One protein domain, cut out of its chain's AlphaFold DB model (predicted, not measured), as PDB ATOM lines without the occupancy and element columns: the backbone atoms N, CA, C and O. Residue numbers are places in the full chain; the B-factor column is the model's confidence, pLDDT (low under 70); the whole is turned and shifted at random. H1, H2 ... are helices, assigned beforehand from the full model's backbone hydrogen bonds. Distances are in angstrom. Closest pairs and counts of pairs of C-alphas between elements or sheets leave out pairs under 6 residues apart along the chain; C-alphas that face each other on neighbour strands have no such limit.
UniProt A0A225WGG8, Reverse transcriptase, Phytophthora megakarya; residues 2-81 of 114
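Overview. This is residues 2 to 81 of the 114 residues of the protein "Reverse transcriptase" of Phytophthora megakarya (UniProt A0A225WGG8). One long helix, H5, makes the long axis of an open, all-helix model; H3 packs on part of it, running the opposite way, with the short H1 and H2 close by, while H4 and the link after it swing out toward the other end. There residues 37 to 57, the last part of H4, the link and the first part of H5, stick out as a wide loop. The printed part has 80 residues, with five named helices in the order H1, H2, H3, H4, H5 and no named strand. It is loose, with a radius of gyration of the C-alphas of 15.4 A and spans of 48 by 22 by 18 A.

Arrangement. H1, residues 2 to 7, is close to but not clearly touching H3, residues 18 to 27; their closest C-alphas, those of Leu 5 and Ala 22, are 6.8 A apart. These two helices run opposite ways at a shallow tilt of 23 degrees. H2, residues 11 to 14, is close to but not clearly touching H3, with the closest C-alphas, those of Ser 12 and Phe 18, 5.8 A apart. H3 touches H5, residues 52 to 76, with residues 64 to 72 of H5 alone; the closest C-alphas, those of Tyr 21 and Ala 68, are 5.2 A apart. H3 and H5 run opposite ways at a shallow tilt of 34.5 degrees, only just short of steep. H2 is close to but not clearly touching H5, where the C-alphas of Tyr 11 and Ile 76, the closest, are 7.7 A apart. H4, residues 30 to 42, touches no helix, but H4 and H5 are near each other, with 7 pairs of C-alphas within 10 A. H1 is apart from H4 and from H5. In H1, H3, H4 and H5 every O i to N i+4 pair is within hydrogen-bond range; H2 is too short for such a pair.

Along the chain. H1 begins at C-alpha 2, at (-22.608, -36.808, 19.459). H3 measures 14.4 A from first to last C-alpha, and H4 18.4 A. H5 measures 36.5 A, from C-alpha 52 at (-17.811, -14.283, 0.886) to C-alpha 76 at (-24.017, -49.465, 8.227).

Size, cuts and confidence. The two C-alphas farthest apart, those of Leu 47 and Pro 80, are 48.4 A apart. Without residues 37 to 57, which stand free, the body spans 36 by 19 by 16 A. The printed part has no cut and no long link; the link from H4 to H5, 9 residues, is short, and the other three are tight. The mean pLDDT of the printed part is 79.8, and residues 39 to 58 are under 70.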
ATOM      1  N   GLN A   2     -23.172 -35.860  18.484       79.88
ATOM      2  CA  GLN A   2     -22.608 -36.808  19.459       79.88
ATOM      3  C   GLN A   2     -23.422 -38.093  19.660       79.88
ATOM      4  O   GLN A   2     -22.873 -39.185  19.572       79.88
ATOM      5  N   SER A   3     -24.742 -37.991  19.837       80.94
ATOM      6  CA  SER A   3     -25.594 -39.172  20.048       80.94
ATOM      7  C   SER A   3     -25.590 -40.144  18.863       80.94
ATOM      8  O   SER A   3     -25.658 -41.352  19.064       80.94
ATOM      9  N   PHE A   4     -25.473 -39.631  17.632       83.12
ATOM     10  CA  PHE A   4     -25.381 -40.464  16.433       83.12
ATOM     11  C   PHE A   4     -24.064 -41.244  16.413       83.12
ATOM     12  O   PHE A   4     -24.083 -42.464  16.310       83.12
ATOM     13  N   LEU A   5     -22.925 -40.576  16.613       85.12
ATOM     14  CA  LEU A   5     -21.629 -41.261  16.662       85.12
ATOM     15  C   LEU A   5     -21.543 -42.246  17.837       85.12
ATOM     16  O   LEU A   5     -21.017 -43.344  17.675       85.12
ATOM     17  N   GLY A   6     -22.152 -41.907  18.976       85.12
ATOM     18  CA  GLY A   6     -22.312 -42.815  20.112       85.12
ATOM     19  C   GLY A   6     -23.080 -44.092  19.756       85.12
ATOM     20  O   GLY A   6     -22.638 -45.181  20.117       85.12
ATOM     21  N   SER A   7     -24.173 -43.990  18.987       83.31
ATOM     22  CA  SER A   7     -24.926 -45.171  18.522       83.31
ATOM     23  C   SER A   7     -24.134 -46.076  17.573       83.31
ATOM     24  O   SER A   7     -24.411 -47.268  17.487       83.31
ATOM     25  N   LEU A   8     -23.116 -45.535  16.897       86.25
ATOM     26  CA  LEU A   8     -22.258 -46.290  15.981       86.25
ATOM     27  C   LEU A   8     -21.009 -46.863  16.645       86.25
ATOM     28  O   LEU A   8     -20.255 -47.581  15.993       86.25
ATOM     29  N   ASN A   9     -20.785 -46.588  17.931       84.56
ATOM     30  CA  ASN A   9     -19.549 -46.969  18.607       84.56
ATOM     31  C   ASN A   9     -19.296 -48.484  18.555       84.56
ATOM     32  O   ASN A   9     -18.179 -48.914  18.273       84.56
ATOM     33  N   TYR A  10     -20.341 -49.298  18.745       85.06
ATOM     34  CA  TYR A  10     -20.237 -50.754  18.615       85.06
ATOM     35  C   TYR A  10     -19.831 -51.179  17.195       85.06
ATOM     36  O   TYR A  10     -18.981 -52.051  17.029       85.06
ATOM     37  N   TYR A  11     -20.398 -50.534  16.175       86.94
ATOM     38  CA  TYR A  11     -20.178 -50.886  14.774       86.94
ATOM     39  C   TYR A  11     -18.883 -50.324  14.186       86.94
ATOM     40  O   TYR A  11     -18.475 -50.757  13.114       86.94
ATOM     41  N   SER A  12     -18.205 -49.406  14.883       89.56
ATOM     42  CA  SER A  12     -16.964 -48.769  14.418       89.56
ATOM     43  C   SER A  12     -15.894 -49.772  13.967       89.56
ATOM     44  O   SER A  12     -15.211 -49.526  12.980       89.56
ATOM     45  N   ARG A  13     -15.807 -50.942  14.618       89.44
ATOM     46  CA  ARG A  13     -14.867 -52.022  14.265       89.44
ATOM     47  C   ARG A  13     -15.096 -52.638  12.880       89.44
ATOM     48  O   ARG A  13     -14.205 -53.285  12.349       89.44
ATOM     49  N   PHE A  14     -16.292 -52.469  12.325       88.81
ATOM     50  CA  PHE A  14     -16.691 -52.993  11.019       88.81
ATOM     51  C   PHE A  14     -16.664 -51.927   9.919       88.81
ATOM     52  O   PHE A  14     -16.893 -52.236   8.752       88.81
ATOM     53  N   ILE A  15     -16.424 -50.669  10.289       91.06
ATOM     54  CA  ILE A  15     -16.419 -49.531   9.379       91.06
ATOM     55  C   ILE A  15     -14.968 -49.104   9.190       91.06
ATOM     56  O   ILE A  15     -14.383 -48.430  10.034       91.06
ATOM     57  N   GLU A  16     -14.396 -49.468   8.047       91.31
ATOM     58  CA  GLU A  16     -13.110 -48.918   7.621       91.31
ATOM     59  C   GLU A  16     -13.184 -47.385   7.567       91.31
ATOM     60  O   GLU A  16     -14.187 -46.835   7.095       91.31
ATOM     61  N   ASP A  17     -12.137 -46.730   8.071       93.38
ATOM     62  CA  ASP A  17     -12.001 -45.275   8.190       93.38
ATOM     63  C   ASP A  17     -13.048 -44.579   9.075       93.38
ATOM     64  O   ASP A  17     -13.236 -43.362   8.990       93.38
ATOM     65  N   PHE A  18     -13.702 -45.307   9.992       92.25
ATOM     66  CA  PHE A  18     -14.697 -44.722  10.900       92.25
ATOM     67  C   PHE A  18     -14.193 -43.470  11.625       92.25
ATOM     68  O   PHE A  18     -14.921 -42.484  11.712       92.25
ATOM     69  N   ALA A  19     -12.950 -43.485  12.116       92.44
ATOM     70  CA  ALA A  19     -12.365 -42.354  12.833       92.44
ATOM     71  C   ALA A  19     -12.267 -41.089  11.963       92.44
ATOM     72  O   ALA A  19     -12.486 -39.989  12.468       92.44
ATOM     73  N   VAL A  20     -12.008 -41.239  10.659       93.19
ATOM     74  CA  VAL A  20     -11.941 -40.124   9.703       93.19
ATOM     75  C   VAL A  20     -13.329 -39.519   9.514       93.19
ATOM     76  O   VAL A  20     -13.507 -38.311   9.675       93.19
ATOM     77  N   TYR A  21     -14.339 -40.353   9.249       91.88
ATOM     78  CA  TYR A  21     -15.716 -39.872   9.116       91.88
ATOM     79  C   TYR A  21     -16.224 -39.249  10.417       91.88
ATOM     80  O   TYR A  21     -16.861 -38.199  10.393       91.88
ATOM     81  N   ALA A  22     -15.915 -39.866  11.560       90.94
ATOM     82  CA  ALA A  22     -16.263 -39.336  12.866       90.94
ATOM     83  C   ALA A  22     -15.629 -37.958  13.072       90.94
ATOM     84  O   ALA A  22     -16.360 -37.037  13.416       90.94
ATOM     85  N   ALA A  23     -14.330 -37.782  12.810       92.00
ATOM     86  CA  ALA A  23     -13.643 -36.497  12.960       92.00
ATOM     87  C   ALA A  23     -14.320 -35.378  12.148       92.00
ATOM     88  O   ALA A  23     -14.643 -34.333  12.709       92.00
ATOM     89  N   ILE A  24     -14.652 -35.640  10.878       91.25
ATOM     90  CA  ILE A  24     -15.378 -34.688  10.017       91.25
ATOM     91  C   ILE A  24     -16.737 -34.312  10.632       91.25
ATOM     92  O   ILE A  24     -17.143 -33.152  10.624       91.25
ATOM     93  N   LEU A  25     -17.453 -35.285  11.196       89.88
ATOM     94  CA  LEU A  25     -18.745 -35.051  11.846       89.88
ATOM     95  C   LEU A  25     -18.627 -34.389  13.229       89.88
ATOM     96  O   LEU A  25     -19.563 -33.707  13.647       89.88
ATOM     97  N   TYR A  26     -17.509 -34.584  13.933       87.31
ATOM     98  CA  TYR A  26     -17.181 -33.939  15.209       87.31
ATOM     99  C   TYR A  26     -16.853 -32.463  15.035       87.31
ATOM    100  O   TYR A  26     -17.102 -31.688  15.958       87.31
ATOM    101  N   GLU A  27     -16.326 -32.069  13.873       85.94
ATOM    102  CA  GLU A  27     -16.144 -30.659  13.559       85.94
ATOM    103  C   GLU A  27     -17.496 -29.929  13.688       85.94
ATOM    104  O   GLU A  27     -17.555 -28.897  14.355       85.94
ATOM    105  N   LEU A  28     -18.597 -30.470  13.150       84.12
ATOM    106  CA  LEU A  28     -19.909 -29.810  13.200       84.12
ATOM    107  C   LEU A  28     -20.408 -29.552  14.637       84.12
ATOM    108  O   LEU A  28     -20.748 -30.472  15.388       84.12
ATOM    109  N   ARG A  29     -20.543 -28.269  14.986       80.00
ATOM    110  CA  ARG A  29     -21.084 -27.789  16.264       80.00
ATOM    111  C   ARG A  29     -22.588 -27.584  16.177       80.00
ATOM    112  O   ARG A  29     -23.142 -27.376  15.105       80.00
ATOM    113  N   GLU A  30     -23.255 -27.568  17.327       75.44
ATOM    114  CA  GLU A  30     -24.699 -27.312  17.404       75.44
ATOM    115  C   GLU A  30     -25.089 -25.952  16.792       75.44
ATOM    116  O   GLU A  30     -26.095 -25.856  16.093       75.44
ATOM    117  N   SER A  31     -24.239 -24.932  16.961       75.44
ATOM    118  CA  SER A  31     -24.374 -23.619  16.314       75.44
ATOM    119  C   SER A  31     -24.470 -23.712  14.793       75.44
ATOM    120  O   SER A  31     -25.271 -23.005  14.191       75.44
ATOM    121  N   ASP A  32     -23.703 -24.613  14.182       78.25
ATOM    122  CA  ASP A  32     -23.629 -24.760  12.729       78.25
ATOM    123  C   ASP A  32     -24.972 -25.296  12.185       78.25
ATOM    124  O   ASP A  32     -25.457 -24.856  11.143       78.25
ATOM    125  N   PHE A  33     -25.656 -26.157  12.952       76.00
ATOM    126  CA  PHE A  33     -27.016 -26.612  12.638       76.00
ATOM    127  C   PHE A  33     -28.070 -25.517  12.833       76.00
ATOM    128  O   PHE A  33     -29.031 -25.447  12.062       76.00
ATOM    129  N   PHE A  34     -27.922 -24.665  13.854       77.62
ATOM    130  CA  PHE A  34     -28.817 -23.522  14.049       77.62
ATOM    131  C   PHE A  34     -28.700 -22.515  12.908       77.62
ATOM    132  O   PHE A  34     -29.731 -22.059  12.412       77.62
ATOM    133  N   GLU A  35     -27.479 -22.201  12.473       74.44
ATOM    134  CA  GLU A  35     -27.232 -21.322  11.328       74.44
ATOM    135  C   GLU A  35     -27.764 -21.932  10.031       74.44
ATOM    136  O   GLU A  35     -28.451 -21.237   9.285       74.44
ATOM    137  N   LEU A  36     -27.585 -23.240   9.799       72.31
ATOM    138  CA  LEU A  36     -28.199 -23.918   8.655       72.31
ATOM    139  C   LEU A  36     -29.721 -23.792   8.686       72.31
ATOM    140  O   LEU A  36     -30.316 -23.344   7.712       72.31
ATOM    141  N   ARG A  37     -30.362 -24.132   9.813       71.31
ATOM    142  CA  ARG A  37     -31.821 -24.041   9.963       71.31
ATOM    143  C   ARG A  37     -32.320 -22.610   9.769       71.31
ATOM    144  O   ARG A  37     -33.430 -22.414   9.277       71.31
ATOM    145  N   ARG A  38     -31.525 -21.616  10.167       71.00
ATOM    146  CA  ARG A  38     -31.818 -20.202   9.929       71.00
ATOM    147  C   ARG A  38     -31.687 -19.880   8.441       71.00
ATOM    148  O   ARG A  38     -32.620 -19.323   7.887       71.00
ATOM    149  N   ARG A  39     -30.621 -20.329   7.772       65.06
ATOM    150  CA  ARG A  39     -30.406 -20.169   6.325       65.06
ATOM    151  C   ARG A  39     -31.522 -20.805   5.499       65.06
ATOM    152  O   ARG A  39     -32.033 -20.149   4.603       65.06
ATOM    153  N   THR A  40     -31.971 -22.017   5.842       62.00
ATOM    154  CA  THR A  40     -33.100 -22.680   5.159       62.00
ATOM    155  C   THR A  40     -34.411 -21.906   5.322       62.00
ATOM    156  O   THR A  40     -35.249 -21.953   4.434       62.00
ATOM    157  N   LYS A  41     -34.588 -21.173   6.432       61.28
ATOM    158  CA  LYS A  41     -35.743 -20.285   6.661       61.28
ATOM    159  C   LYS A  41     -35.590 -18.897   6.018       61.28
ATOM    160  O   LYS A  41     -36.590 -18.254   5.736       61.28
ATOM    161  N   ILE A  42     -34.359 -18.427   5.808       54.66
ATOM    162  CA  ILE A  42     -34.026 -17.123   5.201       54.66
ATOM    163  C   ILE A  42     -34.187 -17.142   3.672       54.66
ATOM    164  O   ILE A  42     -34.299 -16.078   3.068       54.66
ATOM    165  N   VAL A  43     -34.276 -18.314   3.028       55.31
ATOM    166  CA  VAL A  43     -34.626 -18.408   1.593       55.31
ATOM    167  C   VAL A  43     -35.987 -17.744   1.291       55.31
ATOM    168  O   VAL A  43     -36.197 -17.295   0.169       55.31
ATOM    169  N   ASP A  44     -36.848 -17.560   2.303       54.91
ATOM    170  CA  ASP A  44     -38.103 -16.800   2.204       54.91
ATOM    171  C   ASP A  44     -37.965 -15.280   2.485       54.91
ATOM    172  O   ASP A  44     -38.899 -14.531   2.210       54.91
ATOM    173  N   HIS A  45     -36.835 -14.776   3.014       48.69
ATOM    174  CA  HIS A  45     -36.605 -13.328   3.192       48.69
ATOM    175  C   HIS A  45     -35.112 -12.973   3.408       48.69
ATOM    176  O   HIS A  45     -34.560 -13.294   4.464       48.69
ATOM    177  N   PRO A  46     -34.433 -12.266   2.478       49.41
ATOM    178  CA  PRO A  46     -32.987 -12.083   2.557       49.41
ATOM    179  C   PRO A  46     -32.601 -10.829   3.349       49.41
ATOM    180  O   PRO A  46     -32.827  -9.715   2.887       49.41
ATOM    181  N   LEU A  47     -31.930 -11.004   4.491       62.81
ATOM    182  CA  LEU A  47     -31.050  -9.986   5.077       62.81
ATOM    183  C   LEU A  47     -29.868 -10.645   5.803       62.81
ATOM    184  O   LEU A  47     -30.039 -11.187   6.890       62.81
ATOM    185  N   GLN A  48     -28.682 -10.565   5.194       56.91
ATOM    186  CA  GLN A  48     -27.408 -10.079   5.762       56.91
ATOM    187  C   GLN A  48     -26.219 -10.643   4.977       56.91
ATOM    188  O   GLN A  48     -26.068 -11.850   4.790       56.91
ATOM    189  N   THR A  49     -25.373  -9.726   4.523       59.56
ATOM    190  CA  THR A  49     -24.110  -9.942   3.823       59.56
ATOM    191  C   THR A  49     -23.109 -10.587   4.788       59.56
ATOM    192  O   THR A  49     -22.489  -9.897   5.593       59.56
ATOM    193  N   ARG A  50     -22.993 -11.922   4.766       59.03
ATOM    194  CA  ARG A  50     -21.832 -12.633   5.330       59.03
ATOM    195  C   ARG A  50     -20.650 -12.444   4.372       59.03
ATOM    196  O   ARG A  50     -20.865 -12.456   3.160       59.03
ATOM    197  N   ASP A  51     -19.440 -12.274   4.906       62.50
ATOM    198  CA  ASP A  51     -18.212 -12.222   4.100       62.50
ATOM    199  C   ASP A  51     -18.118 -13.459   3.197       62.50
ATOM    200  O   ASP A  51     -18.352 -14.582   3.653       62.50
ATOM    201  N   ALA A  52     -17.802 -13.243   1.917       63.00
ATOM    202  CA  ALA A  52     -17.811 -14.283   0.886       63.00
ATOM    203  C   ALA A  52     -16.931 -15.491   1.268       63.00
ATOM    204  O   ALA A  52     -17.381 -16.630   1.152       63.00
ATOM    205  N   ASP A  53     -15.754 -15.236   1.844       61.34
ATOM    206  CA  ASP A  53     -14.806 -16.268   2.289       61.34
ATOM    207  C   ASP A  53     -15.380 -17.147   3.415       61.34
ATOM    208  O   ASP A  53     -15.167 -18.358   3.457       61.34
ATOM    209  N   GLN A  54     -16.163 -16.562   4.329       61.53
ATOM    210  CA  GLN A  54     -16.783 -17.298   5.434       61.53
ATOM    211  C   GLN A  54     -17.925 -18.195   4.934       61.53
ATOM    212  O   GLN A  54     -18.147 -19.277   5.474       61.53
ATOM    213  N   VAL A  55     -18.648 -17.747   3.901       66.00
ATOM    214  CA  VAL A  55     -19.714 -18.530   3.260       66.00
ATOM    215  C   VAL A  55     -19.130 -19.735   2.530       66.00
ATOM    216  O   VAL A  55     -19.692 -20.821   2.634       66.00
ATOM    217  N   GLU A  56     -18.007 -19.568   1.832       65.75
ATOM    218  CA  GLU A  56     -17.368 -20.635   1.058       65.75
ATOM    219  C   GLU A  56     -16.769 -21.730   1.962       65.75
ATOM    220  O   GLU A  56     -16.991 -22.920   1.729       65.75
ATOM    221  N   ILE A  57     -16.114 -21.343   3.065       66.19
ATOM    222  CA  ILE A  57     -15.580 -22.282   4.072       66.19
ATOM    223  C   ILE A  57     -16.709 -23.059   4.778       66.19
ATOM    224  O   ILE A  57     -16.592 -24.269   4.997       66.19
ATOM    225  N   ASP A  58     -17.807 -22.383   5.139       69.81
ATOM    226  CA  ASP A  58     -18.963 -23.024   5.782       69.81
ATOM    227  C   ASP A  58     -19.659 -24.023   4.832       69.81
ATOM    228  O   ASP A  58     -20.071 -25.104   5.268       69.81
ATOM    229  N   GLU A  59     -19.769 -23.693   3.540       72.62
ATOM    230  CA  GLU A  59     -20.341 -24.572   2.507       72.62
ATOM    231  C   GLU A  59     -19.480 -25.818   2.254       72.62
ATOM    232  O   GLU A  59     -20.014 -26.933   2.207       72.62
ATOM    233  N   ASP A  60     -18.153 -25.672   2.157       82.88
ATOM    234  CA  ASP A  60     -17.245 -26.819   2.003       82.88
ATOM    235  C   ASP A  60     -17.363 -27.778   3.194       82.88
ATOM    236  O   ASP A  60     -17.567 -28.987   3.043       82.88
ATOM    237  N   ARG A  61     -17.328 -27.235   4.411       84.38
ATOM    238  CA  ARG A  61     -17.433 -28.026   5.635       84.38
ATOM    239  C   ARG A  61     -18.750 -28.796   5.722       84.38
ATOM    240  O   ARG A  61     -18.754 -29.973   6.097       84.38
ATOM    241  N   TRP A  62     -19.864 -28.157   5.370       83.62
ATOM    242  CA  TRP A  62     -21.174 -28.807   5.346       83.62
ATOM    243  C   TRP A  62     -21.250 -29.905   4.279       83.62
ATOM    244  O   TRP A  62     -21.796 -30.986   4.527       83.62
ATOM    245  N   THR A  63     -20.647 -29.662   3.117       88.31
ATOM    246  CA  THR A  63     -20.539 -30.642   2.032       88.31
ATOM    247  C   THR A  63     -19.749 -31.869   2.483       88.31
ATOM    248  O   THR A  63     -20.245 -32.995   2.371       88.31
ATOM    249  N   ARG A  64     -18.571 -31.670   3.093       90.88
ATOM    250  CA  ARG A  64     -17.745 -32.754   3.654       90.88
ATOM    251  C   ARG A  64     -18.508 -33.566   4.698       90.88
ATOM    252  O   ARG A  64     -18.492 -34.796   4.656       90.88
ATOM    253  N   ALA A  65     -19.223 -32.904   5.604       90.19
ATOM    254  CA  ALA A  65     -19.995 -33.589   6.634       90.19
ATOM    255  C   ALA A  65     -21.201 -34.359   6.073       90.19
ATOM    256  O   ALA A  65     -21.458 -35.492   6.482       90.19
ATOM    257  N   THR A  66     -21.912 -33.790   5.101       89.62
ATOM    258  CA  THR A  66     -23.026 -34.465   4.418       89.62
ATOM    259  C   THR A  66     -22.543 -35.715   3.686       89.62
ATOM    260  O   THR A  66     -23.188 -36.770   3.749       89.62
ATOM    261  N   LEU A  67     -21.380 -35.625   3.040       93.81
ATOM    262  CA  LEU A  67     -20.738 -36.755   2.384       93.81
ATOM    263  C   LEU A  67     -20.339 -37.836   3.397       93.81
ATOM    264  O   LEU A  67     -20.732 -38.990   3.234       93.81
ATOM    265  N   ALA A  68     -19.643 -37.470   4.478       93.38
ATOM    266  CA  ALA A  68     -19.244 -38.403   5.534       93.38
ATOM    267  C   ALA A  68     -20.454 -39.114   6.164       93.38
ATOM    268  O   ALA A  68     -20.445 -40.332   6.344       93.38
ATOM    269  N   PHE A  69     -21.535 -38.378   6.434       92.25
ATOM    270  CA  PHE A  69     -22.777 -38.950   6.953       92.25
ATOM    271  C   PHE A  69     -23.422 -39.930   5.965       92.25
ATOM    272  O   PHE A  69     -23.896 -40.997   6.355       92.25
ATOM    273  N   THR A  70     -23.422 -39.592   4.676       93.88
ATOM    274  CA  THR A  70     -23.960 -40.456   3.616       93.88
ATOM    275  C   THR A  70     -23.157 -41.747   3.488       93.88
ATOM    276  O   THR A  70     -23.751 -42.824   3.433       93.88
ATOM    277  N   ILE A  71     -21.825 -41.655   3.528       94.31
ATOM    278  CA  ILE A  71     -20.933 -42.818   3.506       94.31
ATOM    279  C   ILE A  71     -21.167 -43.703   4.732       94.31
ATOM    280  O   ILE A  71     -21.312 -44.915   4.584       94.31
ATOM    281  N   LEU A  72     -21.267 -43.123   5.933       92.56
ATOM    282  CA  LEU A  72     -21.529 -43.895   7.151       92.56
ATOM    283  C   LEU A  72     -22.858 -44.647   7.081       92.56
ATOM    284  O   LEU A  72     -22.890 -45.835   7.390       92.56
ATOM    285  N   LYS A  73     -23.938 -44.003   6.618       91.56
ATOM    286  CA  LYS A  73     -25.222 -44.691   6.402       91.56
ATOM    287  C   LYS A  73     -25.073 -45.880   5.457       91.56
ATOM    288  O   LYS A  73     -25.586 -46.948   5.770       91.56
ATOM    289  N   ALA A  74     -24.374 -45.697   4.336       93.25
ATOM    290  CA  ALA A  74     -24.147 -46.762   3.365       93.25
ATOM    291  C   ALA A  74     -23.358 -47.931   3.975       93.25
ATOM    292  O   ALA A  74     -23.755 -49.079   3.803       93.25
ATOM    293  N   LYS A  75     -22.299 -47.641   4.746       92.12
ATOM    294  CA  LYS A  75     -21.480 -48.666   5.411       92.12
ATOM    295  C   LYS A  75     -22.244 -49.435   6.497       92.12
ATOM    296  O   LYS A  75     -22.001 -50.621   6.679       92.12
ATOM    297  N   ILE A  76     -23.185 -48.799   7.203       89.81
ATOM    298  CA  ILE A  76     -24.017 -49.465   8.227       89.81
ATOM    299  C   ILE A  76     -24.983 -50.477   7.609       89.81
ATOM    300  O   ILE A  76     -25.243 -51.520   8.200       89.81
ATOM    301  N   VAL A  77     -25.531 -50.175   6.431       90.75
ATOM    302  CA  VAL A  77     -26.494 -51.057   5.750       90.75
ATOM    303  C   VAL A  77     -25.821 -52.068   4.818       90.75
ATOM    304  O   VAL A  77     -26.507 -52.762   4.072       90.75
ATOM    305  N   SER A  78     -24.490 -52.158   4.848       90.12
ATOM    306  CA  SER A  78     -23.710 -53.108   4.059       90.12
ATOM    307  C   SER A  78     -23.056 -54.176   4.934       90.12
ATOM    308  O   SER A  78     -22.922 -54.036   6.152       90.12
ATOM    309  N   ALA A  79     -22.586 -55.247   4.296       85.31
ATOM    310  CA  ALA A  79     -21.676 -56.183   4.939       85.31
ATOM    311  C   ALA A  79     -20.379 -55.458   5.390       85.31
ATOM    312  O   ALA A  79     -19.975 -54.485   4.747       85.31
ATOM    313  N   PRO A  80     -19.723 -55.904   6.479       86.50
ATOM    314  CA  PRO A  80     -20.087 -57.056   7.304       86.50
ATOM    315  C   PRO A  80     -21.104 -56.745   8.419       86.50
ATOM    316  O   PRO A  80     -21.423 -57.657   9.174       86.50
ATOM    317  N   ILE A  81     -21.603 -55.503   8.535       85.88
ATOM    318  CA  ILE A  81     -22.542 -55.089   9.598       85.88
ATOM    319  C   ILE A  81     -23.914 -55.727   9.399       85.88
ATOM    320  O   ILE A  81     -24.478 -56.288  10.335       85.88
TER     321      ILE A  81